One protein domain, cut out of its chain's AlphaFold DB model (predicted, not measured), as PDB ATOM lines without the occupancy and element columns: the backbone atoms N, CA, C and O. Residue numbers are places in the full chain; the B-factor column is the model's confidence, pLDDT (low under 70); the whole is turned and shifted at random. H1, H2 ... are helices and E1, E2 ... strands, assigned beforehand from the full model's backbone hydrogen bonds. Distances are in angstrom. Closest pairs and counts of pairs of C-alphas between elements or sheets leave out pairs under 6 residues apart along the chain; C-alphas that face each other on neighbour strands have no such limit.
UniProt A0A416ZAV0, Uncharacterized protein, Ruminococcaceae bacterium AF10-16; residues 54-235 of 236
ATOM      1  N   ASP A  54      17.703  13.921 -25.921       90.44
ATOM      2  CA  ASP A  54      16.692  13.004 -25.374       90.44
ATOM      3  C   ASP A  54      15.751  12.419 -26.431       90.44
ATOM      4  O   ASP A  54      15.057  11.442 -26.154       90.44
ATOM      5  N   ASP A  55      15.733  12.956 -27.653       92.56
ATOM      6  CA  ASP A  55      14.963  12.383 -28.760       92.56
ATOM      7  C   ASP A  55      15.585  11.074 -29.279       92.56
ATOM      8  O   ASP A  55      14.933  10.315 -29.998       92.56
ATOM      9  N   GLU A  56      16.832  10.755 -28.907       92.94
ATOM     10  CA  GLU A  56      17.449   9.459 -29.224       92.94
ATOM     11  C   GLU A  56      16.634   8.283 -28.677       92.94
ATOM     12  O   GLU A  56      16.654   7.195 -29.257       92.94
ATOM     13  N   ARG A  57      15.846   8.508 -27.616       94.62
ATOM     14  CA  ARG A  57      14.970   7.491 -27.025       94.62
ATOM     15  C   ARG A  57      13.924   6.947 -27.989       94.62
ATOM     16  O   ARG A  57      13.445   5.837 -27.772       94.62
ATOM     17  N   PHE A  58      13.602   7.662 -29.068       95.12
ATOM     18  CA  PHE A  58      12.595   7.213 -30.030       95.12
ATOM     19  C   PHE A  58      13.088   6.153 -31.017       95.12
ATOM     20  O   PHE A  58      12.285   5.629 -31.791       95.12
ATOM     21  N   LEU A  59      14.386   5.842 -31.012       94.62
ATOM     22  CA  LEU A  59      15.000   4.854 -31.891       94.62
ATOM     23  C   LEU A  59      15.787   3.834 -31.062       94.62
ATOM     24  O   LEU A  59      16.453   4.177 -30.084       94.62
ATOM     25  N   GLY A  60      15.751   2.563 -31.446       93.62
ATOM     26  CA  GLY A  60      16.480   1.536 -30.707       93.62
ATOM     27  C   GLY A  60      16.330   0.137 -31.275       93.62
ATOM     28  O   GLY A  60      15.841  -0.054 -32.386       93.62
ATOM     29  N   GLU A  61      16.748  -0.846 -30.482       93.00
ATOM     30  CA  GLU A  61      16.607  -2.251 -30.846       93.00
ATOM     31  C   GLU A  61      15.136  -2.680 -30.753       93.00
ATOM     32  O   GLU A  61      14.480  -2.389 -29.742       93.00
ATOM     33  N   PRO A  62      14.602  -3.388 -31.761       92.62
ATOM     34  CA  PRO A  62      13.264  -3.953 -31.699       92.62
ATOM     35  C   PRO A  62      13.029  -4.760 -30.425       92.62
ATOM     36  O   PRO A  62      13.818  -5.634 -30.069       92.62
ATOM     37  N   GLY A  63      11.929  -4.479 -29.729       89.12
ATOM     38  CA  GLY A  63      11.599  -5.199 -28.504       89.12
ATOM     39  C   GLY A  63      12.333  -4.700 -27.252       89.12
ATOM     40  O   GLY A  63      12.217  -5.334 -26.206       89.12
ATOM     41  N   SER A  64      13.058  -3.579 -27.321       92.69
ATOM     42  CA  SER A  64      13.678  -2.924 -26.160       92.69
ATOM     43  C   SER A  64      12.833  -1.775 -25.597       92.69
ATOM     44  O   SER A  64      11.876  -1.308 -26.225       92.69
ATOM     45  N   ILE A  65      13.181  -1.329 -24.388       94.44
ATOM     46  CA  ILE A  65      12.636  -0.116 -23.773       94.44
ATOM     47  C   ILE A  65      13.786   0.850 -23.510       94.44
ATOM     48  O   ILE A  65      14.676   0.559 -22.707       94.44
ATOM     49  N   ASN A  66      13.754   2.013 -24.151       94.88
ATOM     50  CA  ASN A  66      14.660   3.107 -23.832       94.88
ATOM     51  C   ASN A  66      14.124   3.861 -22.612       94.88
ATOM     52  O   ASN A  66      12.937   4.165 -22.537       94.88
ATOM     53  N   ARG A  67      14.986   4.151 -21.642       93.06
ATOM     54  CA  ARG A  67      14.629   4.858 -20.412       93.06
ATOM     55  C   ARG A  67      15.461   6.128 -20.296       93.06
ATOM     56  O   ARG A  67      16.690   6.047 -20.261       93.06
ATOM     57  N   THR A  68      14.788   7.264 -20.196       91.44
ATOM     58  CA  THR A  68      15.378   8.596 -19.987       91.44
ATOM     59  C   THR A  68      14.761   9.232 -18.753       91.44
ATOM     60  O   THR A  68      13.628   8.921 -18.401       91.44
ATOM     61  N   ALA A  69      15.485  10.133 -18.105       88.69
ATOM     62  CA  ALA A  69      14.916  11.008 -17.091       88.69
ATOM     63  C   ALA A  69      15.232  12.441 -17.484       88.69
ATOM     64  O   ALA A  69      16.378  12.723 -17.854       88.69
ATOM     65  N   ASP A  70      14.243  13.317 -17.392       81.88
ATOM     66  CA  ASP A  70      14.440  14.723 -17.695       81.88
ATOM     67  C   ASP A  70      15.323  15.417 -16.630       81.88
ATOM     68  O   ASP A  70      16.031  14.797 -15.809       81.88
ATOM     69  N   ARG A  71      15.345  16.751 -16.672       78.06
ATOM     70  CA  ARG A  71      16.100  17.560 -15.714       78.06
ATOM     71  C   ARG A  71      15.497  17.529 -14.308       78.06
ATOM     72  O   ARG A  71      16.264  17.576 -13.345       78.06
ATOM     73  N   ASN A  72      14.177  17.433 -14.208       78.31
ATOM     74  CA  ASN A  72      13.422  17.384 -12.959       78.31
ATOM     75  C   ASN A  72      13.476  15.988 -12.312       78.31
ATOM     76  O   ASN A  72      13.222  15.842 -11.120       78.31
ATOM     77  N   GLY A  73      13.917  14.980 -13.070       83.44
ATOM     78  CA  GLY A  73      13.998  13.588 -12.644       83.44
ATOM     79  C   GLY A  73      12.788  12.764 -13.071       83.44
ATOM     80  O   GLY A  73      12.741  11.577 -12.737       83.44
ATOM     81  N   ASP A  74      11.863  13.352 -13.832       87.81
ATOM     82  CA  ASP A  74      10.686  12.659 -14.327       87.81
ATOM     83  C   ASP A  74      11.104  11.642 -15.385       87.81
ATOM     84  O   ASP A  74      11.840  11.914 -16.341       87.81
ATOM     85  N   LEU A  75      10.673  10.406 -15.153       91.50
ATOM     86  CA  LEU A  75      11.050   9.261 -15.960       91.50
ATOM     87  C   LEU A  75      10.183   9.189 -17.218       91.50
ATOM     88  O   LEU A  75       8.965   9.361 -17.164       91.50
ATOM     89  N   ARG A  76      10.814   8.821 -18.333       92.75
ATOM     90  CA  ARG A  76      10.148   8.371 -19.554       92.75
ATOM     91  C   ARG A  76      10.622   6.971 -19.918       92.75
ATOM     92  O   ARG A  76      11.823   6.685 -19.905       92.75
ATOM     93  N   GLU A  77       9.678   6.098 -20.247       94.94
ATOM     94  CA  GLU A  77       9.954   4.783 -20.827       94.94
ATOM     95  C   GLU A  77       9.393   4.715 -22.244       94.94
ATOM     96  O   GLU A  77       8.186   4.783 -22.441       94.94
ATOM     97  N   THR A  78      10.260   4.535 -23.233       95.50
ATOM     98  CA  THR A  78       9.901   4.504 -24.651       95.50
ATOM     99  C   THR A  78      10.019   3.079 -25.180       95.50
ATOM    100  O   THR A  78      11.109   2.506 -25.248       95.50
ATOM    101  N   LYS A  79       8.888   2.483 -25.557       95.12
ATOM    102  CA  LYS A  79       8.798   1.124 -26.093       95.12
ATOM    103  C   LYS A  79       9.148   1.116 -27.579       95.12
ATOM    104  O   LYS A  79       8.497   1.811 -28.361       95.12
ATOM    105  N   ILE A  80      10.118   0.292 -27.973       94.81
ATOM    106  CA  ILE A  80      10.584   0.189 -29.360       94.81
ATOM    107  C   ILE A  80       9.921  -0.989 -30.083       94.81
ATOM    108  O   ILE A  80       9.986  -2.140 -29.641       94.81
ATOM    109  N   GLY A  81       9.268  -0.685 -31.204       92.50
ATOM    110  CA  GLY A  81       8.577  -1.629 -32.074       92.50
ATOM    111  C   GLY A  81       9.500  -2.399 -33.017       92.50
ATOM    112  O   GLY A  81      10.720  -2.246 -33.012       92.50
ATOM    113  N   ALA A  82       8.894  -3.246 -33.850       91.94
ATOM    114  CA  ALA A  82       9.603  -4.169 -34.740       91.94
ATOM    115  C   ALA A  82      10.515  -3.478 -35.774       91.94
ATOM    116  O   ALA A  82      11.491  -4.070 -36.226       91.94
ATOM    117  N   ASP A  83      10.208  -2.236 -36.146       92.06
ATOM    118  CA  ASP A  83      10.954  -1.429 -37.117       92.06
ATOM    119  C   ASP A  83      12.051  -0.556 -36.477       92.06
ATOM    120  O   ASP A  83      12.657   0.281 -37.153       92.06
ATOM    121  N   GLY A  84      12.311  -0.745 -35.178       93.56
ATOM    122  CA  GLY A  84      13.310   0.005 -34.419       93.56
ATOM    123  C   GLY A  84      12.857   1.406 -34.005       93.56
ATOM    124  O   GLY A  84      13.687   2.215 -33.585       93.56
ATOM    125  N   ARG A  85      11.558   1.714 -34.120       95.50
ATOM    126  CA  ARG A  85      10.978   3.011 -33.756       95.50
ATOM    127  C   ARG A  85      10.072   2.923 -32.539       95.50
ATOM    128  O   ARG A  85       9.489   1.880 -32.256       95.50
ATOM    129  N   ALA A  86       9.923   4.036 -31.832       95.69
ATOM    130  CA  ALA A  86       8.985   4.147 -30.725       95.69
ATOM    131  C   ALA A  86       7.542   3.876 -31.169       95.69
ATOM    132  O   ALA A  86       7.088   4.422 -32.172       95.69
ATOM    133  N   VAL A  87       6.829   3.062 -30.391       95.44
ATOM    134  CA  VAL A  87       5.398   2.760 -30.589       95.44
ATOM    135  C   VAL A  87       4.540   3.199 -29.407       95.44
ATOM    136  O   VAL A  87       3.332   3.372 -29.547       95.44
ATOM    137  N   LYS A  88       5.156   3.370 -28.235       95.25
ATOM    138  CA  LYS A  88       4.498   3.834 -27.016       95.25
ATOM    139  C   LYS A  88       5.512   4.511 -26.110       95.25
ATOM    140  O   LYS A  88       6.656   4.061 -26.047       95.25
ATOM    141  N   GLU A  89       5.098   5.531 -25.384       95.62
ATOM    142  CA  GLU A  89       5.904   6.170 -24.349       95.62
ATOM    143  C   GLU A  89       5.088   6.301 -23.065       95.62
ATOM    144  O   GLU A  89       3.906   6.619 -23.115       95.62
ATOM    145  N   ARG A  90       5.708   5.997 -21.926       95.31
ATOM    146  CA  ARG A  90       5.126   6.133 -20.593       95.31
ATOM    147  C   ARG A  90       5.798   7.277 -19.863       95.31
ATOM    148  O   ARG A  90       7.025   7.281 -19.745       95.31
ATOM    149  N   HIS A  91       4.999   8.195 -19.343       93.88
ATOM    150  CA  HIS A  91       5.438   9.333 -18.550       93.88
ATOM    151  C   HIS A  91       5.160   9.075 -17.067       93.88
ATOM    152  O   HIS A  91       4.121   8.527 -16.693       93.88
ATOM    153  N   TYR A  92       6.102   9.475 -16.213       93.38
ATOM    154  CA  TYR A  92       5.999   9.386 -14.752       93.38
ATOM    155  C   TYR A  92       5.831  10.766 -14.101       93.38
ATOM    156  O   TYR A  92       6.246  10.971 -12.966       93.38
ATOM    157  N   SER A  93       5.195  11.687 -14.819       90.38
ATOM    158  CA  SER A  93       4.805  13.013 -14.347       90.38
ATOM    159  C   SER A  93       3.310  13.205 -14.570       90.38
ATOM    160  O   SER A  93       2.693  12.476 -15.344       90.38
ATOM    161  N   ASN A  94       2.716  14.180 -13.896       88.12
ATOM    162  CA  ASN A  94       1.380  14.677 -14.228       88.12
ATOM    163  C   ASN A  94       1.432  16.068 -14.874       88.12
ATOM    164  O   ASN A  94       0.388  16.699 -15.036       88.12
ATOM    165  N   HIS A  95       2.636  16.565 -15.178       86.06
ATOM    166  CA  HIS A  95       2.876  17.899 -15.722       86.06
ATOM    167  C   HIS A  95       2.196  19.011 -14.904       86.06
ATOM    168  O   HIS A  95       1.645  19.962 -15.451       86.06
ATOM    169  N   GLY A  96       2.154  18.872 -13.573       87.44
ATOM    170  CA  GLY A  96       1.525  19.844 -12.675       87.44
ATOM    171  C   GLY A  96      -0.007  19.843 -12.719       87.44
ATOM    172  O   GLY A  96      -0.632  20.732 -12.137       87.44
ATOM    173  N   ASN A  97      -0.624  18.861 -13.389       86.81
ATOM    174  CA  ASN A  97      -2.072  18.724 -13.514       86.81
ATOM    175  C   ASN A  97      -2.571  17.303 -13.166       86.81
ATOM    176  O   ASN A  97      -2.914  16.504 -14.045       86.81
ATOM    177  N   PRO A  98      -2.696  16.980 -11.864       86.75
ATOM    178  CA  PRO A  98      -3.154  15.666 -11.404       86.75
ATOM    179  C   PRO A  98      -4.616  15.346 -11.749       86.75
ATOM    180  O   PRO A  98      -5.046  14.216 -11.536       86.75
ATOM    181  N   LYS A  99      -5.406  16.315 -12.238       87.19
ATOM    182  CA  LYS A  99      -6.790  16.067 -12.676       87.19
ATOM    183  C   LYS A  99      -6.846  15.434 -14.065       87.19
ATOM    184  O   LYS A  99      -7.846  14.804 -14.395       87.19
ATOM    185  N   GLN A 100      -5.803  15.633 -14.871       85.69
ATOM    186  CA  GLN A 100      -5.799  15.301 -16.296       85.69
ATOM    187  C   GLN A 100      -4.799  14.203 -16.637       85.69
ATOM    188  O   GLN A 100      -5.096  13.399 -17.520       85.69
ATOM    189  N   HIS A 101      -3.690  14.108 -15.895       87.94
ATOM    190  CA  HIS A 101      -2.719  13.020 -16.011       87.94
ATOM    191  C   HIS A 101      -2.546  12.220 -14.719       87.94
ATOM    192  O   HIS A 101      -2.319  12.774 -13.640       87.94
ATOM    193  N   SER A 102      -2.629  10.895 -14.843       92.69
ATOM    194  CA  SER A 102      -2.225   9.966 -13.792       92.69
ATOM    195  C   SER A 102      -0.709   9.783 -13.796       92.69
ATOM    196  O   SER A 102      -0.032  10.047 -14.790       92.69
ATOM    197  N   ILE A 103      -0.171   9.271 -12.688       92.94
ATOM    198  CA  ILE A 103       1.232   8.862 -12.604       92.94
ATOM    199  C   ILE A 103       1.283   7.340 -12.409       92.94
ATOM    200  O   ILE A 103       0.873   6.864 -11.348       92.94
ATOM    201  N   PRO A 104       1.793   6.567 -13.386       94.19
ATOM    202  CA  PRO A 104       2.174   6.983 -14.740       94.19
ATOM    203  C   PRO A 104       0.957   7.186 -15.665       94.19
ATOM    204  O   PRO A 104      -0.174   6.855 -15.295       94.19
ATOM    205  N   HIS A 105       1.197   7.662 -16.885       93.62
ATOM    206  CA  HIS A 105       0.268   7.606 -18.022       93.62
ATOM    207  C   HIS A 105       1.034   7.261 -19.310       93.62
ATOM    208  O   HIS A 105       2.254   7.436 -19.370       93.62
ATOM    209  N   ASP A 106       0.339   6.741 -20.324       94.50
ATOM    210  CA  ASP A 106       0.956   6.335 -21.595       94.50
ATOM    211  C   ASP A 106       0.470   7.186 -22.774       94.50
ATOM    212  O   ASP A 106      -0.673   7.626 -22.811       94.50
ATOM    213  N   HIS A 107       1.299   7.297 -23.808       93.75
ATOM    214  CA  HIS A 107       0.925   7.769 -25.137       93.75
ATOM    215  C   HIS A 107       1.311   6.729 -26.182       93.75
ATOM    216  O   HIS A 107       2.445   6.242 -26.203       93.75
ATOM    217  N   ASN A 108       0.395   6.411 -27.096       93.94
ATOM    218  CA  ASN A 108       0.768   5.701 -28.319       93.94
ATOM    219  C   ASN A 108       1.537   6.653 -29.237       93.94
ATOM    220  O   ASN A 108       1.146   7.807 -29.385       93.94
ATOM    221  N   ILE A 109       2.601   6.168 -29.873       94.56
ATOM    222  CA  ILE A 109       3.393   6.956 -30.820       94.56
ATOM    223  C   ILE A 109       3.163   6.408 -32.222       94.56
ATOM    224  O   ILE A 109       3.433   5.240 -32.507       94.56
ATOM    225  N   VAL A 110       2.687   7.277 -33.109       93.50
ATOM    226  CA  VAL A 110       2.580   7.015 -34.546       93.50
ATOM    227  C   VAL A 110       3.607   7.851 -35.301       93.50
ATOM    228  O   VAL A 110       4.074   8.873 -34.809       93.50
ATOM    229  N   TRP A 111       3.990   7.417 -36.503       91.56
ATOM    230  CA  TRP A 111       5.015   8.097 -37.301       91.56
ATOM    231  C   TRP A 111       4.413   8.753 -38.542       91.56
ATOM    232  O   TRP A 111       4.324   8.142 -39.607       91.56
ATOM    233  N   GLU A 112       4.030  10.022 -38.427       86.94
ATOM    234  CA  GLU A 112       3.446  10.806 -39.516       86.94
ATOM    235  C   GLU A 112       4.517  11.598 -40.266       86.94
ATOM    236  O   GLU A 112       5.324  12.315 -39.674       86.94
ATOM    237  N   GLY A 113       4.563  11.469 -41.596       84.06
ATOM    238  CA  GLY A 113       5.589  12.153 -42.394       84.06
ATOM    239  C   GLY A 113       7.015  11.818 -41.935       84.06
ATOM    240  O   GLY A 113       7.898  12.677 -41.973       84.06
ATOM    241  N   ASN A 114       7.214  10.577 -41.473       85.44
ATOM    242  CA  ASN A 114       8.449  10.059 -40.892       85.44
ATOM    243  C   ASN A 114       8.852  10.672 -39.538       85.44
ATOM    244  O   ASN A 114      10.003  10.514 -39.159       85.44
ATOM    245  N   ARG A 115       7.955  11.340 -38.804       86.56
ATOM    246  CA  ARG A 115       8.232  11.943 -37.487       86.56
ATOM    247  C   ARG A 115       7.312  11.365 -36.413       86.56
ATOM    248  O   ARG A 115       6.168  11.068 -36.749       86.56
ATOM    249  N   PRO A 116       7.764  11.231 -35.157       91.62
ATOM    250  CA  PRO A 116       6.900  10.754 -34.087       91.62
ATOM    251  C   PRO A 116       5.800  11.784 -33.779       91.62
ATOM    252  O   PRO A 116       6.026  12.998 -33.808       91.62
ATOM    253  N   ASN A 117       4.602  11.275 -33.526       91.50
ATOM    254  CA  ASN A 117       3.403  12.010 -33.155       91.50
ATOM    255  C   ASN A 117       2.709  11.235 -32.024       91.50
ATOM    256  O   ASN A 117       2.484  10.025 -32.144       91.50
ATOM    257  N   TRP A 118       2.432  11.920 -30.919       91.00
ATOM    258  CA  TRP A 118       1.824  11.361 -29.724       91.00
ATOM    259  C   TRP A 118       0.311  11.365 -29.883       91.00
ATOM    260  O   TRP A 118      -0.314  12.388 -30.154       91.00
ATOM    261  N   GLY A 119      -0.285  10.195 -29.687       89.12
ATOM    262  CA  GLY A 119      -1.717  10.073 -29.486       89.12
ATOM    263  C   GLY A 119      -2.140  10.612 -28.121       89.12
ATOM    264  O   GLY A 119      -1.322  11.017 -27.296       89.12
ATOM    265  N   LYS A 120      -3.445  10.560 -27.868       89.06
ATOM    266  CA  LYS A 120      -4.049  10.957 -26.594       89.06
ATOM    267  C   LYS A 120      -3.455  10.183 -25.406       89.06
ATOM    268  O   LYS A 120      -3.204   8.983 -25.526       89.06
ATOM    269  N   ALA A 121      -3.331  10.862 -24.264       90.31
ATOM    270  CA  ALA A 121      -2.936  10.253 -22.999       90.31
ATOM    271  C   ALA A 121      -3.906   9.132 -22.566       90.31
ATOM    272  O   ALA A 121      -5.129   9.311 -22.498       90.31
ATOM    273  N   GLU A 122      -3.344   7.975 -22.233       92.31
ATOM    274  CA  GLU A 122      -4.002   6.835 -21.605       92.31
ATOM    275  C   GLU A 122      -3.710   6.856 -20.102       92.31
ATOM    276  O   GLU A 122      -2.627   6.481 -19.650       92.31
ATOM    277  N   ASN A 123      -4.697   7.299 -19.327       92.38
ATOM    278  CA  ASN A 123      -4.585   7.421 -17.878       92.38
ATOM    279  C   ASN A 123      -4.992   6.142 -17.133       92.38
ATOM    280  O   ASN A 123      -5.954   5.465 -17.500       92.38
ATOM    281  N   TYR A 124      -4.324   5.887 -16.009       92.69
ATOM    282  CA  TYR A 124      -4.509   4.737 -15.121       92.69
ATOM    283  C   TYR A 124      -5.034   5.158 -13.743       92.69
ATOM    284  O   TYR A 124      -4.459   4.827 -12.708       92.69
ATOM    285  N   TRP A 125      -6.154   5.883 -13.711       91.38
ATOM    286  CA  TRP A 125      -6.746   6.413 -12.470       91.38
ATOM    287  C   TRP A 125      -7.111   5.345 -11.430       91.38
ATOM    288  O   TRP A 125      -7.090   5.620 -10.234       91.38
ATOM    289  N   GLY A 126      -7.442   4.131 -11.879       89.00
ATOM    290  CA  GLY A 126      -7.769   2.996 -11.010       89.00
ATOM    291  C   GLY A 126      -6.554   2.243 -10.457       89.00
ATOM    292  O   GLY A 126      -6.730   1.330  -9.661       89.00
ATOM    293  N   GLY A 127      -5.331   2.595 -10.874       86.25
ATOM    294  CA  GLY A 127      -4.103   1.894 -10.481       86.25
ATOM    295  C   GLY A 127      -3.804   0.614 -11.272       86.25
ATOM    296  O   GLY A 127      -2.720   0.051 -11.113       86.25
ATOM    297  N   ASP A 128      -4.702   0.188 -12.166       88.56
ATOM    298  CA  ASP A 128      -4.495  -0.929 -13.096       88.56
ATOM    299  C   ASP A 128      -3.530  -0.530 -14.224       88.56
ATOM    300  O   ASP A 128      -3.909  -0.291 -15.371       88.56
ATOM    301  N   ILE A 129      -2.254  -0.407 -13.869       88.50
ATOM    302  CA  ILE A 129      -1.190   0.004 -14.780       88.50
ATOM    303  C   ILE A 129      -0.721  -1.230 -15.566       88.50
ATOM    304  O   ILE A 129      -0.205  -2.177 -14.964       88.50
ATOM    305  N   PRO A 130      -0.840  -1.243 -16.906       86.56
ATOM    306  CA  PRO A 130      -0.393  -2.372 -17.701       86.56
ATOM    307  C   PRO A 130       1.126  -2.520 -17.602       86.56
ATOM    308  O   PRO A 130       1.870  -1.528 -17.571       86.56
ATOM    309  N   ASP A 131       1.587  -3.771 -17.587       83.38
ATOM    310  CA  ASP A 131       3.012  -4.071 -17.638       83.38
ATOM    311  C   ASP A 131       3.614  -3.521 -18.937       83.38
ATOM    312  O   ASP A 131       3.279  -3.949 -20.042       83.38
ATOM    313  N   PHE A 132       4.527  -2.565 -18.797       83.50
ATOM    314  CA  PHE A 132       5.201  -1.958 -19.941       83.50
ATOM    315  C   PHE A 132       6.218  -2.925 -20.575       83.50
ATOM    316  O   PHE A 132       6.510  -2.835 -21.773       83.50
ATOM    317  N   LYS A 133       6.711  -3.889 -19.776       73.94
ATOM    318  CA  LYS A 133       7.876  -4.742 -20.051       73.94
ATOM    319  C   LYS A 133       7.600  -5.975 -20.900       73.94
ATOM    320  O   LYS A 133       8.543  -6.720 -21.166       73.94
ATOM    321  N   SER A 134       6.365  -6.221 -21.327       65.50
ATOM    322  CA  SER A 134       6.041  -7.414 -22.109       65.50
ATOM    323  C   SER A 134       5.682  -7.089 -23.560       65.50
ATOM    324  O   SER A 134       4.893  -6.193 -23.874       65.50
ATOM    325  N   TYR A 135       6.282  -7.843 -24.478       59.62
ATOM    326  CA  TYR A 135       5.824  -7.993 -25.856       59.62
ATOM    327  C   TYR A 135       5.757  -9.493 -26.141       59.62
ATOM    328  O   TYR A 135       6.743 -10.202 -25.964       59.62
ATOM    329  N   TRP A 136       4.576 -10.000 -26.500       57.53
ATOM    330  CA  TRP A 136       4.366 -11.425 -26.801       57.53
ATOM    331  C   TRP A 136       4.858 -12.406 -25.708       57.53
ATOM    332  O   TRP A 136       5.389 -13.471 -26.006       57.53
ATOM    333  N   ARG A 137       4.675 -12.055 -24.424       56.34
ATOM    334  CA  ARG A 137       5.130 -12.829 -23.242       56.34
ATOM    335  C   ARG A 137       6.655 -12.956 -23.077       56.34
ATOM    336  O   ARG A 137       7.101 -13.697 -22.204       56.34
ATOM    337  N   CYS A 138       7.445 -12.208 -23.844       59.78
ATOM    338  CA  CYS A 138       8.885 -12.065 -23.642       59.78
ATOM    339  C   CYS A 138       9.180 -10.766 -22.879       59.78
ATOM    340  O   CYS A 138       8.580  -9.725 -23.160       59.78
ATOM    341  N   GLY A 139      10.100 -10.832 -21.913       74.88
ATOM    342  CA  GLY A 139      10.578  -9.654 -21.191       74.88
ATOM    343  C   GLY A 139      11.429  -8.760 -22.093       74.88
ATOM    344  O   GLY A 139      12.309  -9.251 -22.798       74.88
ATOM    345  N   MET A 140      11.167  -7.456 -22.066       81.56
ATOM    346  CA  MET A 140      11.895  -6.453 -22.844       81.56
ATOM    347  C   MET A 140      13.097  -5.912 -22.047       81.56
ATOM    348  O   MET A 140      12.927  -5.525 -20.886       81.56
ATOM    349  N   PRO A 141      14.314  -5.856 -22.623       86.62
ATOM    350  CA  PRO A 141      15.471  -5.277 -21.951       86.62
ATOM    351  C   PRO A 141      15.362  -3.750 -21.855       86.62
ATOM    352  O   PRO A 141      14.913  -3.082 -22.788       86.62
ATOM    353  N   TYR A 142      15.844  -3.196 -20.740       86.12
ATOM    354  CA  TYR A 142      15.982  -1.752 -20.559       86.12
ATOM    355  C   TYR A 142      17.310  -1.242 -21.104       86.12
ATOM    356  O   TYR A 142      18.375  -1.766 -20.771       86.12
ATOM    357  N   ARG A 143      17.249  -0.141 -21.844       88.38
ATOM    358  CA  ARG A 143      18.401   0.664 -22.227       88.38
ATOM    359  C   ARG A 143      18.306   2.019 -21.543       88.38
ATOM    360  O   ARG A 143      17.448   2.831 -21.866       88.38
ATOM    361  N   ILE A 144      19.194   2.262 -20.586       86.88
ATOM    362  CA  ILE A 144      19.266   3.549 -19.891       86.88
ATOM    363  C   ILE A 144      20.045   4.521 -20.773       86.88
ATOM    364  O   ILE A 144      21.232   4.309 -21.035       86.88
ATOM    365  N   LEU A 145      19.381   5.580 -21.216       83.94
ATOM    366  CA  LEU A 145      20.011   6.681 -21.926       83.94
ATOM    367  C   LEU A 145      20.394   7.754 -20.903       83.94
ATOM    368  O   LEU A 145      19.602   8.129 -20.041       83.94
ATOM    369  N   LYS A 146      21.657   8.184 -20.957       77.19
ATOM    370  CA  LYS A 146      22.221   9.195 -20.046       77.19
ATOM    371  C   LYS A 146      22.200  10.604 -20.636       77.19
ATOM    372  O   LYS A 146      22.671  11.527 -19.975       77.19
ATOM    373  N   SER A 147      21.726  10.751 -21.873       69.62
ATOM    374  CA  SER A 147      21.468  12.064 -22.448       69.62
ATOM    375  C   SER A 147      20.482  12.804 -21.550       69.62
ATOM    376  O   SER A 147      19.599  12.187 -20.951       69.62
ATOM    377  N   LYS A 148      20.704  14.106 -21.409       79.81
ATOM    378  CA  LYS A 148      19.759  15.030 -20.801       79.81
ATOM    379  C   LYS A 148      19.791  16.298 -21.620       79.81
ATOM    380  O   LYS A 148      20.879  16.830 -21.858       79.81
ATOM    381  N   ASN A 149      18.630  16.786 -22.023       88.19
ATOM    382  CA  ASN A 149      18.546  18.079 -22.681       88.19
ATOM    383  C   ASN A 149      19.022  19.199 -21.740       88.19
ATOM    384  O   ASN A 149      18.684  19.248 -20.552       88.19
ATOM    385  N   SER A 150      19.799  20.131 -22.281       91.56
ATOM    386  CA  SER A 150      19.989  21.445 -21.676       91.56
ATOM    387  C   SER A 150      18.747  22.323 -21.899       91.56
ATOM    388  O   SER A 150      17.881  22.006 -22.716       91.56
ATOM    389  N   LEU A 151      18.667  23.473 -21.217       92.62
ATOM    390  CA  LEU A 151      17.598  24.450 -21.487       92.62
ATOM    391  C   LEU A 151      17.654  24.948 -22.939       92.62
ATOM    392  O   LEU A 151      16.621  25.171 -23.561       92.62
ATOM    393  N   GLU A 152      18.856  25.071 -23.510       93.94
ATOM    394  CA  GLU A 152      19.015  25.486 -24.905       93.94
ATOM    395  C   GLU A 152      18.575  24.418 -25.908       93.94
ATOM    396  O   GLU A 152      18.084  24.778 -26.981       93.94
ATOM    397  N   ASP A 153      18.703  23.132 -25.573       93.69
ATOM    398  CA  ASP A 153      18.186  22.035 -26.403       93.69
ATOM    399  C   ASP A 153      16.646  22.033 -26.425       93.69
ATOM    400  O   ASP A 153      16.023  21.761 -27.455       93.69
ATOM    401  N   ASN A 154      16.023  22.395 -25.297       94.75
ATOM    402  CA  ASN A 154      14.569  22.491 -25.158       94.75
ATOM    403  C   ASN A 154      13.980  23.794 -25.725       94.75
ATOM    404  O   ASN A 154      12.797  23.837 -26.059       94.75
ATOM    405  N   ARG A 155      14.773  24.861 -25.860       96.44
ATOM    406  CA  ARG A 155      14.282  26.172 -26.304       96.44
ATOM    407  C   ARG A 155      13.651  26.116 -27.699       96.44
ATOM    408  O   ARG A 155      14.317  25.753 -28.673       96.44
ATOM    409  N   PHE A 156      12.415  26.605 -27.816       97.31
ATOM    410  CA  PHE A 156      11.764  26.796 -29.112       97.31
ATOM    411  C   PHE A 156      12.528  27.815 -29.955       97.31
ATOM    412  O   PHE A 156      12.746  28.958 -29.550       97.31
ATOM    413  N   LYS A 157      12.928  27.419 -31.166       95.38
ATOM    414  CA  LYS A 157      13.714  28.304 -32.047       95.38
ATOM    415  C   LYS A 157      12.842  29.249 -32.875       95.38
ATOM    416  O   LYS A 157      13.340  30.234 -33.411       95.38
ATOM    417  N   SER A 158      11.551  28.952 -33.003       97.19
ATOM    418  CA  SER A 158      10.579  29.781 -33.721       97.19
ATOM    419  C   SER A 158       9.149  29.478 -33.272       97.19
ATOM    420  O   SER A 158       8.883  28.426 -32.695       97.19
ATOM    421  N   ILE A 159       8.204  30.350 -33.629       97.88
ATOM    422  CA  ILE A 159       6.766  30.071 -33.485       97.88
ATOM    423  C   ILE A 159       6.380  28.773 -34.213       97.88
ATOM    424  O   ILE A 159       5.590  27.985 -33.703       97.88
ATOM    425  N   SER A 160       6.944  28.518 -35.395       96.12
ATOM    426  CA  SER A 160       6.673  27.289 -36.148       96.12
ATOM    427  C   SER A 160       7.157  26.031 -35.426       96.12
ATOM    428  O   SER A 160       6.512  24.997 -35.550       96.12
ATOM    429  N   ASP A 161       8.252  26.123 -34.669       95.12
ATOM    430  CA  ASP A 161       8.767  25.029 -33.839       95.12
ATOM    431  C   ASP A 161       7.786  24.697 -32.702       95.12
ATOM    432  O   ASP A 161       7.399  23.545 -32.527       95.12
ATOM    433  N   PHE A 162       7.266  25.720 -32.017       96.69
ATOM    434  CA  PHE A 162       6.206  25.544 -31.019       96.69
ATOM    435  C   PHE A 162       4.935  24.930 -31.619       96.69
ATOM    436  O   PHE A 162       4.429  23.924 -31.125       96.69
ATOM    437  N   LYS A 163       4.432  25.490 -32.727       95.75
ATOM    438  CA  LYS A 163       3.237  24.964 -33.405       95.75
ATOM    439  C   LYS A 163       3.418  23.510 -33.826       95.75
ATOM    440  O   LYS A 163       2.472  22.729 -33.764       95.75
ATOM    441  N   TRP A 164       4.621  23.156 -34.271       92.19
ATOM    442  CA  TRP A 164       4.959  21.787 -34.625       92.19
ATOM    443  C   TRP A 164       4.939  20.864 -33.402       92.19
ATOM    444  O   TRP A 164       4.297  19.819 -33.458       92.19
ATOM    445  N   CYS A 165       5.559  21.274 -32.295       93.50
ATOM    446  CA  CYS A 165       5.525  20.538 -31.032       93.50
ATOM    447  C   CYS A 165       4.079  20.255 -30.586       93.50
ATOM    448  O   CYS A 165       3.716  19.104 -30.357       93.50
ATOM    449  N   MET A 166       3.207  21.271 -30.608       94.50
ATOM    450  CA  MET A 166       1.783  21.114 -30.280       94.50
ATOM    451  C   MET A 166       1.048  20.178 -31.244       94.50
ATOM    452  O   MET A 166       0.244  19.341 -30.830       94.50
ATOM    453  N   LYS A 167       1.341  20.274 -32.545       90.88
ATOM    454  CA  LYS A 167       0.763  19.375 -33.551       90.88
ATOM    455  C   LYS A 167       1.129  17.912 -33.285       90.88
ATOM    456  O   LYS A 167       0.284  17.049 -33.492       90.88
ATOM    457  N   CYS A 168       2.350  17.656 -32.828       89.94
ATOM    458  CA  CYS A 168       2.844  16.326 -32.482       89.94
ATOM    459  C   CYS A 168       2.350  15.806 -31.125       89.94
ATOM    460  O   CYS A 168       2.810  14.750 -30.716       89.94
ATOM    461  N   GLY A 169       1.481  16.522 -30.407       89.81
ATOM    462  CA  GLY A 169       1.061  16.099 -29.069       89.81
ATOM    463  C   GLY A 169       2.131  16.319 -28.000       89.81
ATOM    464  O   GLY A 169       2.126  15.639 -26.984       89.81
ATOM    465  N   GLY A 170       3.062  17.246 -28.237       91.62
ATOM    466  CA  GLY A 170       4.119  17.553 -27.288       91.62
ATOM    467  C   GLY A 170       3.570  18.103 -25.976       91.62
ATOM    468  O   GLY A 170       2.770  19.038 -25.966       91.62
ATOM    469  N   GLU A 171       4.055  17.539 -24.879       92.94
ATOM    470  CA  GLU A 171       3.865  18.053 -23.523       92.94
ATOM    471  C   GLU A 171       5.061  18.920 -23.156       92.94
ATOM    472  O   GLU A 171       6.202  18.534 -23.443       92.94
ATOM    473  N   VAL A 172       4.790  20.107 -22.612       95.00
ATOM    474  CA  VAL A 172       5.762  21.194 -22.478       95.00
ATOM    475  C   VAL A 172       5.615  21.889 -21.127       95.00
ATOM    476  O   VAL A 172       4.511  22.184 -20.673       95.00
ATOM    477  N   GLU A 173       6.756  22.231 -20.543       95.62
ATOM    478  CA  GLU A 173       6.890  22.994 -19.307       95.62
ATOM    479  C   GLU A 173       7.704  24.254 -19.596       95.62
ATOM    480  O   GLU A 173       8.823  24.174 -20.118       95.62
ATOM    481  N   ILE A 174       7.154  25.428 -19.285       97.38
ATOM    482  CA  ILE A 174       7.838  26.708 -19.509       97.38
ATOM    483  C   ILE A 174       7.832  27.576 -18.259       97.38
ATOM    484  O   ILE A 174       6.875  27.584 -17.492       97.38
ATOM    485  N   GLU A 175       8.871  28.383 -18.105       97.81
ATOM    486  CA  GLU A 175       8.925  29.462 -17.128       97.81
ATOM    487  C   GLU A 175       9.044  30.814 -17.840       97.81
ATOM    488  O   GLU A 175       9.874  30.997 -18.740       97.81
ATOM    489  N   TRP A 176       8.226  31.776 -17.412       98.25
ATOM    490  CA  TRP A 176       8.322  33.173 -17.826       98.25
ATOM    491  C   TRP A 176       8.165  34.096 -16.621       98.25
ATOM    492  O   TRP A 176       7.190  33.989 -15.879       98.25
ATOM    493  N   ASN A 177       9.129  34.999 -16.418       96.75
ATOM    494  CA  ASN A 177       9.148  35.955 -15.303       96.75
ATOM    495  C   ASN A 177       8.885  35.312 -13.922       96.75
ATOM    496  O   ASN A 177       8.176  35.875 -13.088       96.75
ATOM    497  N   GLY A 178       9.449  34.122 -13.683       96.56
ATOM    498  CA  GLY A 178       9.299  33.376 -12.429       96.56
ATOM    499  C   GLY A 178       7.961  32.650 -12.258       96.56
ATOM    500  O   GLY A 178       7.707  32.101 -11.187       96.56
ATOM    501  N   ILE A 179       7.103  32.632 -13.284       97.69
ATOM    502  CA  ILE A 179       5.853  31.870 -13.292       97.69
ATOM    503  C   ILE A 179       6.044  30.622 -14.152       97.69
ATOM    504  O   ILE A 179       6.430  30.715 -15.318       97.69
ATOM    505  N   HIS A 180       5.761  29.458 -13.569       97.19
ATOM    506  CA  HIS A 180       5.834  28.157 -14.228       97.19
ATOM    507  C   HIS A 180       4.465  27.799 -14.825       97.19
ATOM    508  O   HIS A 180       3.444  27.903 -14.144       97.19
ATOM    509  N   TYR A 181       4.447  27.365 -16.082       97.69
ATOM    510  CA  TYR A 181       3.267  26.939 -16.824       97.69
ATOM    511  C   TYR A 181       3.435  25.527 -17.388       97.69
ATOM    512  O   TYR A 181       4.520  25.162 -17.845       97.69
ATOM    513  N   GLY A 182       2.333  24.780 -17.426       95.69
ATOM    514  CA  GLY A 182       2.213  23.548 -18.202       95.69
ATOM    515  C   GLY A 182       1.429  23.790 -19.491       95.69
ATOM    516  O   GLY A 182       0.455  24.548 -19.497       95.69
ATOM    517  N   ILE A 183       1.858  23.153 -20.581       95.75
ATOM    518  CA  ILE A 183       1.161  23.124 -21.870       95.75
ATOM    519  C   ILE A 183       1.087  21.670 -22.335       95.75
ATOM    520  O   ILE A 183       2.101  21.070 -22.692       95.75
ATOM    521  N   ILE A 184      -0.112  21.102 -22.340       91.75
ATOM    522  CA  ILE A 184      -0.354  19.687 -22.669       91.75
ATOM    523  C   ILE A 184      -1.596  19.544 -23.550       91.75
ATOM    524  O   ILE A 184      -2.323  20.517 -23.772       91.75
ATOM    525  N   ARG A 185      -1.859  18.334 -24.060       87.06
ATOM    526  CA  ARG A 185      -3.075  18.033 -24.831       87.06
ATOM    527  C   ARG A 185      -3.902  16.939 -24.175       87.06
ATOM    528  O   ARG A 185      -3.406  15.846 -23.934       87.06
ATOM    529  N   TYR A 186      -5.175  17.224 -23.902       76.69
ATOM    530  CA  TYR A 186      -6.094  16.243 -23.315       76.69
ATOM    531  C   TYR A 186      -7.575  16.574 -23.576       76.69
ATOM    532  O   TYR A 186      -7.932  17.585 -24.183       76.69
ATOM    533  N   GLY A 187      -8.463  15.686 -23.105       60.91
ATOM    534  CA  GLY A 187      -9.920  15.849 -23.148       60.91
ATOM    535  C   GLY A 187     -10.614  15.124 -24.306       60.91
ATOM    536  O   GLY A 187     -10.022  14.292 -24.999       60.91
ATOM    537  N   THR A 188     -11.912  15.379 -24.487       50.56
ATOM    538  CA  THR A 188     -12.751  14.763 -25.538       50.56
ATOM    539  C   THR A 188     -12.382  15.231 -26.948       50.56
ATOM    540  O   THR A 188     -12.667  14.514 -27.901       50.56
ATOM    541  N   ASP A 189     -11.665  16.355 -27.055       70.38
ATOM    542  CA  ASP A 189     -11.337  17.017 -28.324       70.38
ATOM    543  C   ASP A 189      -9.822  17.212 -28.545       70.38
ATOM    544  O   ASP A 189      -9.438  17.918 -29.472       70.38
ATOM    545  N   ASP A 190      -8.959  16.637 -27.692       78.31
ATOM    546  CA  ASP A 190      -7.491  16.735 -27.824       78.31
ATOM    547  C   ASP A 190      -6.983  18.196 -27.933       78.31
ATOM    548  O   ASP A 190      -6.107  18.539 -28.736       78.31
ATOM    549  N   LYS A 191      -7.587  19.094 -27.145       90.69
ATOM    550  CA  LYS A 191      -7.295  20.536 -27.166       90.69
ATOM    551  C   LYS A 191      -5.946  20.823 -26.521       90.69
ATOM    552  O   LYS A 191      -5.526  20.111 -25.615       90.69
ATOM    553  N   ILE A 192      -5.295  21.888 -26.982       94.25
ATOM    554  CA  ILE A 192      -4.097  22.432 -26.339       94.25
ATOM    555  C   ILE A 192      -4.555  23.158 -25.084       94.25
ATOM    556  O   ILE A 192      -5.370  24.072 -25.182       94.25
ATOM    557  N   THR A 193      -4.035  22.779 -23.926       94.12
ATOM    558  CA  THR A 193      -4.421  23.382 -22.655       94.12
ATOM    559  C   THR A 193      -3.215  23.983 -21.965       94.12
ATOM    560  O   THR A 193      -2.198  23.313 -21.804       94.12
ATOM    561  N   ILE A 194      -3.347  25.245 -21.559       96.25
ATOM    562  CA  ILE A 194      -2.322  25.997 -20.830       96.25
ATOM    563  C   ILE A 194      -2.841  26.315 -19.430       96.25
ATOM    564  O   ILE A 194      -3.993  26.720 -19.280       96.25
ATOM    565  N   TYR A 195      -1.996  26.152 -18.416       95.44
ATOM    566  CA  TYR A 195      -2.292  26.497 -17.023       95.44
ATOM    567  C   TYR A 195      -1.022  26.914 -16.286       95.44
ATOM    568  O   TYR A 195       0.092  26.557 -16.670       95.44
ATOM    569  N   VAL A 196      -1.201  27.640 -15.186       96.75
ATOM    570  CA  VAL A 196      -0.148  27.857 -14.193       96.75
ATOM    571  C   VAL A 196       0.106  26.540 -13.460       96.75
ATOM    572  O   VAL A 196      -0.829  25.862 -13.031       96.75
ATOM    573  N   TRP A 197       1.376  26.172 -13.331       94.88
ATOM    574  CA  TRP A 197       1.822  24.914 -12.746       94.88
ATOM    575  C   TRP A 197       1.216  24.667 -11.359       94.88
ATOM    576  O   TRP A 197       1.217  25.559 -10.514       94.88
ATOM    577  N   ASN A 198       0.715  23.450 -11.114       92.06
ATOM    578  CA  ASN A 198      -0.007  23.055  -9.894       92.06
ATOM    579  C   ASN A 198      -1.299  23.845  -9.596       92.06
ATOM    580  O   ASN A 198      -1.887  23.653  -8.531       92.06
ATOM    581  N   CYS A 199      -1.779  24.666 -10.533       92.44
ATOM    582  CA  CYS A 199      -3.030  25.416 -10.432       92.44
ATOM    583  C   CYS A 199      -3.966  25.054 -11.603       92.44
ATOM    584  O   CYS A 199      -4.251  25.906 -12.452       92.44
ATOM    585  N   PRO A 200      -4.456  23.802 -11.697       84.25
ATOM    586  CA  PRO A 200      -5.303  23.343 -12.807       84.25
ATOM    587  C   PRO A 200      -6.636  24.106 -12.930       84.25
ATOM    588  O   PRO A 200      -7.298  24.099 -13.957       84.25
ATOM    589  N   GLU A 201      -7.066  24.825 -11.902       89.25
ATOM    590  CA  GLU A 201      -8.180  25.774 -11.987       89.25
ATOM    591  C   GLU A 201      -7.927  26.966 -12.933       89.25
ATOM    592  O   GLU A 201      -8.869  27.683 -13.258       89.25
ATOM    593  N   THR A 202      -6.685  27.173 -13.388       93.06
ATOM    594  CA  THR A 202      -6.297  28.232 -14.342       93.06
ATOM    595  C   THR A 202      -6.296  27.775 -15.806       93.06
ATOM    596  O   THR A 202      -5.915  28.546 -16.689       93.06
ATOM    597  N   GLU A 203      -6.712  26.532 -16.067       92.25
ATOM    598  CA  GLU A 203      -6.745  25.925 -17.398       92.25
ATOM    599  C   GLU A 203      -7.494  26.781 -18.430       92.25
ATOM    600  O   GLU A 203      -8.652  27.162 -18.250       92.25
ATOM    601  N   CYS A 204      -6.836  27.017 -19.561       93.81
ATOM    602  CA  CYS A 204      -7.420  27.593 -20.764       93.81
ATOM    603  C   CYS A 204      -7.209  26.630 -21.935       93.81
ATOM    604  O   CYS A 204      -6.074  26.254 -22.225       93.81
ATOM    605  N   CYS A 205      -8.296  26.246 -22.612       93.44
ATOM    606  CA  CYS A 205      -8.271  25.263 -23.698       93.44
ATOM    607  C   CYS A 205      -8.396  25.929 -25.072       93.44
ATOM    608  O   CYS A 205      -9.281  26.755 -25.300       93.44
ATOM    609  N   PHE A 206      -7.574  25.485 -26.017       94.44
ATOM    610  CA  PHE A 206      -7.423  26.053 -27.351       94.44
ATOM    611  C   PHE A 206      -7.547  24.970 -28.425       94.44
ATOM    612  O   PHE A 206      -7.050  23.853 -28.270       94.44
ATOM    613  N   ASN A 207      -8.197  25.305 -29.542       92.06
ATOM    614  CA  ASN A 207      -8.349  24.382 -30.670       92.06
ATOM    615  C   ASN A 207      -7.094  24.332 -31.543       92.06
ATOM    616  O   ASN A 207      -6.792  23.302 -32.142       92.06
ATOM    617  N   THR A 208      -6.381  25.454 -31.649       94.19
ATOM    618  CA  THR A 208      -5.203  25.578 -32.505       94.19
ATOM    619  C   THR A 208      -4.021  26.148 -31.737       94.19
ATOM    620  O   THR A 208      -4.172  26.864 -30.748       94.19
ATOM    621  N   ALA A 209      -2.815  25.858 -32.227       96.06
ATOM    622  CA  ALA A 209      -1.605  26.450 -31.675       96.06
ATOM    623  C   ALA A 209      -1.546  27.972 -31.906       96.06
ATOM    624  O   ALA A 209      -0.883  28.666 -31.147       96.06
ATOM    625  N   ASP A 210      -2.236  28.498 -32.925       97.56
ATOM    626  CA  ASP A 210      -2.389  29.943 -33.127       97.56
ATOM    627  C   ASP A 210      -3.211  30.598 -32.016       97.56
ATOM    628  O   ASP A 210      -2.802  31.643 -31.517       97.56
ATOM    629  N   ASP A 211      -4.309  29.965 -31.594       97.00
ATOM    630  CA  ASP A 211      -5.130  30.466 -30.486       97.00
ATOM    631  C   ASP A 211      -4.361  30.386 -29.160       97.00
ATOM    632  O   ASP A 211      -4.367  31.329 -28.373       97.00
ATOM    633  N   ALA A 212      -3.641  29.280 -28.936       97.31
ATOM    634  CA  ALA A 212      -2.818  29.082 -27.745       97.31
ATOM    635  C   ALA A 212      -1.702  30.137 -27.613       97.31
ATOM    636  O   ALA A 212      -1.359  30.547 -26.507       97.31
ATOM    637  N   LEU A 213      -1.156  30.621 -28.735       98.44
ATOM    638  CA  LEU A 213      -0.141  31.680 -28.745       98.44
ATOM    639  C   LEU A 213      -0.685  33.042 -28.277       98.44
ATOM    640  O   LEU A 213       0.110  33.897 -27.894       98.44
ATOM    641  N   GLU A 214      -2.002  33.254 -28.260       98.38
ATOM    642  CA  GLU A 214      -2.602  34.473 -27.698       98.38
ATOM    643  C   GLU A 214      -2.774  34.419 -26.172       98.38
ATOM    644  O   GLU A 214      -3.175  35.415 -25.570       98.38
ATOM    645  N   TYR A 215      -2.464  33.289 -25.523       97.94
ATOM    646  CA  TYR A 215      -2.502  33.182 -24.067       97.94
ATOM    647  C   TYR A 215      -1.511  34.147 -23.403       97.94
ATOM    648  O   TYR A 215      -0.388  34.341 -23.877       97.94
ATOM    649  N   MET A 216      -1.925  34.731 -22.278       97.88
ATOM    650  CA  MET A 216      -1.103  35.656 -21.501       97.88
ATOM    651  C   MET A 216      -0.235  34.891 -20.500       97.88
ATOM    652  O   MET A 216      -0.749  34.283 -19.562       97.88
ATOM    653  N   VAL A 217       1.084  34.967 -20.668       96.88
ATOM    654  CA  VAL A 217       2.072  34.513 -19.683       96.88
ATOM    655  C   VAL A 217       2.582  35.730 -18.912       96.88
ATOM    656  O   VAL A 217       3.340  36.557 -19.413       96.88
ATOM    657  N   GLY A 218       2.097  35.899 -17.683       94.88
ATOM    658  CA  GLY A 218       2.270  37.137 -16.928       94.88
ATOM    659  C   GLY A 218       1.573  38.302 -17.637       94.88
ATOM    660  O   GLY A 218       0.365  38.265 -17.861       94.88
ATOM    661  N   SER A 219       2.332  39.342 -17.985       96.00
ATOM    662  CA  SER A 219       1.841  40.512 -18.726       96.00
ATOM    663  C   SER A 219       2.029  40.423 -20.243       96.00
ATOM    664  O   SER A 219       1.570  41.319 -20.949       96.00
ATOM    665  N   ASP A 220       2.690  39.379 -20.746       98.44
ATOM    666  CA  ASP A 220       3.083  39.253 -22.152       98.44
ATOM    667  C   ASP A 220       2.277  38.162 -22.862       98.44
ATOM    668  O   ASP A 220       1.846  37.184 -22.249       98.44
ATOM    669  N   ARG A 221       2.082  38.299 -24.176       98.38
ATOM    670  CA  ARG A 221       1.485  37.228 -24.985       98.38
ATOM    671  C   ARG A 221       2.515  36.148 -25.260       98.38
ATOM    672  O   ARG A 221       3.641  36.457 -25.649       98.38
ATOM    673  N   LEU A 222       2.107  34.883 -25.171       98.56
ATOM    674  CA  LEU A 222       2.978  33.743 -25.457       98.56
ATOM    675  C   LEU A 222       3.624  33.861 -26.846       98.56
ATOM    676  O   LEU A 222       4.817  33.603 -26.985       98.56
ATOM    677  N   ARG A 223       2.882  34.336 -27.854       98.56
ATOM    678  CA  ARG A 223       3.383  34.621 -29.211       98.56
ATOM    679  C   ARG A 223       4.655  35.462 -29.224       98.56
ATOM    680  O   ARG A 223       5.559  35.173 -30.008       98.56
ATOM    681  N   ASP A 224       4.707  36.483 -28.378       98.44
ATOM    682  CA  ASP A 224       5.769  37.486 -28.375       98.44
ATOM    683  C   ASP A 224       7.031  36.962 -27.669       98.44
ATOM    684  O   ASP A 224       8.152  37.370 -27.986       98.44
ATOM    685  N   VAL A 225       6.867  35.998 -26.756       98.38
ATOM    686  CA  VAL A 225       7.940  35.533 -25.863       98.38
ATOM    687  C   VAL A 225       8.327  34.066 -26.050       98.38
ATOM    688  O   VAL A 225       9.348  33.654 -25.513       98.38
ATOM    689  N   ILE A 226       7.613  33.265 -26.850       98.44
ATOM    690  CA  ILE A 226       7.801  31.797 -26.947       98.44
ATOM    691  C   ILE A 226       9.233  31.344 -27.285       98.44
ATOM    692  O   ILE A 226       9.641  30.244 -26.932       98.44
ATOM    693  N   THR A 227      10.021  32.178 -27.965       97.94
ATOM    694  CA  THR A 227      11.427  31.863 -28.298       97.94
ATOM    695  C   THR A 227      12.438  32.300 -27.230       97.94
ATOM    696  O   THR A 227      13.631  32.001 -27.357       97.94
ATOM    697  N   GLN A 228      11.953  33.008 -26.207       98.06
ATOM    698  CA  GLN A 228      12.691  33.619 -25.101       98.06
ATOM    699  C   GLN A 228      12.349  32.987 -23.746       98.06
ATOM    700  O   GLN A 228      13.159  33.087 -22.828       98.06
ATOM    701  N   VAL A 229      11.181  32.346 -23.610       98.06
ATOM    702  CA  VAL A 229      10.826  31.607 -22.390       98.06
ATOM    703  C   VAL A 229      11.864  30.540 -22.073       98.06
ATOM    704  O   VAL A 229      12.465  29.932 -22.968       98.06
ATOM    705  N   THR A 230      12.034  30.266 -20.785       97.81
ATOM    706  CA  THR A 230      12.824  29.121 -20.352       97.81
ATOM    707  C   THR A 230      11.971  27.874 -20.535       97.81
ATOM    708  O   THR A 230      11.015  27.671 -19.795       97.81
ATOM    709  N   VAL A 231      12.296  27.032 -21.517       96.62
ATOM    710  CA  VAL A 231      11.633  25.731 -21.682       96.62
ATOM    711  C   VAL A 231      12.306  24.728 -20.748       96.62
ATOM    712  O   VAL A 231      13.452  24.331 -20.975       96.62
ATOM    713  N   LEU A 232      11.606  24.362 -19.677       94.56
ATOM    714  CA  LEU A 232      12.102  23.463 -18.636       94.56
ATOM    715  C   LEU A 232      12.144  22.020 -19.151       94.56
ATOM    716  O   LEU A 232      13.185  21.367 -19.052       94.56
ATOM    717  N   ASP A 233      11.069  21.582 -19.804       92.81
ATOM    718  CA  ASP A 233      10.963  20.291 -20.482       92.81
ATOM    719  C   ASP A 233      10.050  20.390 -21.716       92.81
ATOM    720  O   ASP A 233       9.136  21.215 -21.775       92.81
ATOM    721  N   ARG A 234      10.326  19.563 -22.732       92.56
ATOM    722  CA  ARG A 234       9.391  19.300 -23.830       92.56
ATOM    723  C   ARG A 234       9.607  17.914 -24.426       92.56
ATOM    724  O   ARG A 234      10.741  17.495 -24.674       92.56
ATOM    725  N   SER A 235       8.511  17.240 -24.754       88.06
ATOM    726  CA  SER A 235       8.544  15.863 -25.264       88.06
ATOM    727  C   SER A 235       9.231  15.727 -26.633       88.06
ATOM    728  O   SER A 235       9.985  14.769 -26.835       88.06
TER     729      SER A 235
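AT A GLANCE: This is residues 54 to 235 of the 236 residues of an uncharacterized protein of Ruminococcaceae bacterium AF10-16 (UniProt A0A416ZAV0). Two lobes sit end to end along the longest axis, each built on one strongly twisted sheet: the first holds E1 to E6 with the short helix H1 on the sheet, the second E7 to E11 with H3 over the sheet and the short H2, H4 and H5 round it. The lobes meet where E5 comes near E8 and the last residues of H3, while residues 124 to 141 make a wide loop on the first lobe. The printed part has 182 residues, with five named helices and eleven named strands in the order H1, E1 to E6, H2, H3, E7 to E10, H4, H5, E11. The first sheet, E5 E4 E3 E2 E1 E6, is mixed and the second, E10 E9 E8 E7 E11, antiparallel; the class is mixed, helices and strands, with 90 residues, under half, in named elements. The whole is compact, with a radius of gyration of the C-alphas of 16.2 A, yet elongated, spanning 53 by 34 by 29 A.

HOW THE PARTS SIT: H1, residues 54 to 58, is on the sheet of E1 (65 to 69), E2 (75 to 80), E3 (86 to 91), E4 (105 to 112), E5 (115 to 123) and E6 (142 to 144), at a height of 6.0 A. E1 to E5 form a meander, each strand the antiparallel neighbour of the one before; N 66 and O 78 are 2.9 A apart, N 79 and O 88 2.8 A, N 107 and O 89 2.8 A, N 117 and O 110 2.8 A, within hydrogen-bond range. E6 is parallel to E1, with N 67 and O 143 at 2.8 A. H2, residues 151 to 154, stands at the level of the second sheet. H3, residues 159 to 167, is on that sheet at a height of 10.3 A and only just stands up from it, rising 41 degrees. E7 (172 to 176), E8 (179 to 186), E9 (191 to 196) and E10 (204 to 206) form another meander; N 174 and O 181 are 3.0 A apart, N 193 and O 184 2.8 A, N 206 and O 192 2.7 A. The closest C-alphas of E5 and E8, Lys 120 and Tyr 186, are 6.5 A apart. H4, residues 209 to 212, only grazes the second sheet and touches H3, with the C-alphas of Lys 163 and Ala 209 closest at 5.4 A. H5, residues 222 to 225, is on neither sheet. E11, residues 230 to 234, is antiparallel to E7, with N 173 and O 233 at 2.9 A. In H3 every O i to N i+4 pair is within range; in H1 0 of 1 is, against 2 of 2 for O i to N i+3, and H2, H4 and H5 are too short for such a pair.

IN THESE COORDINATES: H1 begins at C-alpha 54, (16.692, 13.004, -25.374). E5 is 23.9 A long, E8 22.1 A, E4 22.0 A and H3 12.3 A. E11 ends at C-alpha 234, (9.391, 19.300, -23.830).

THE WHOLE: The farthest C-alphas, Arg 137 and Ser 219, are 53.6 A apart, and the printed part has no cut. The links E3 to E4 and E5 to E6 are long. Mean pLDDT of the printed part is 90.6; residues 134 to 138, 147 and 187 to 188 are under 70.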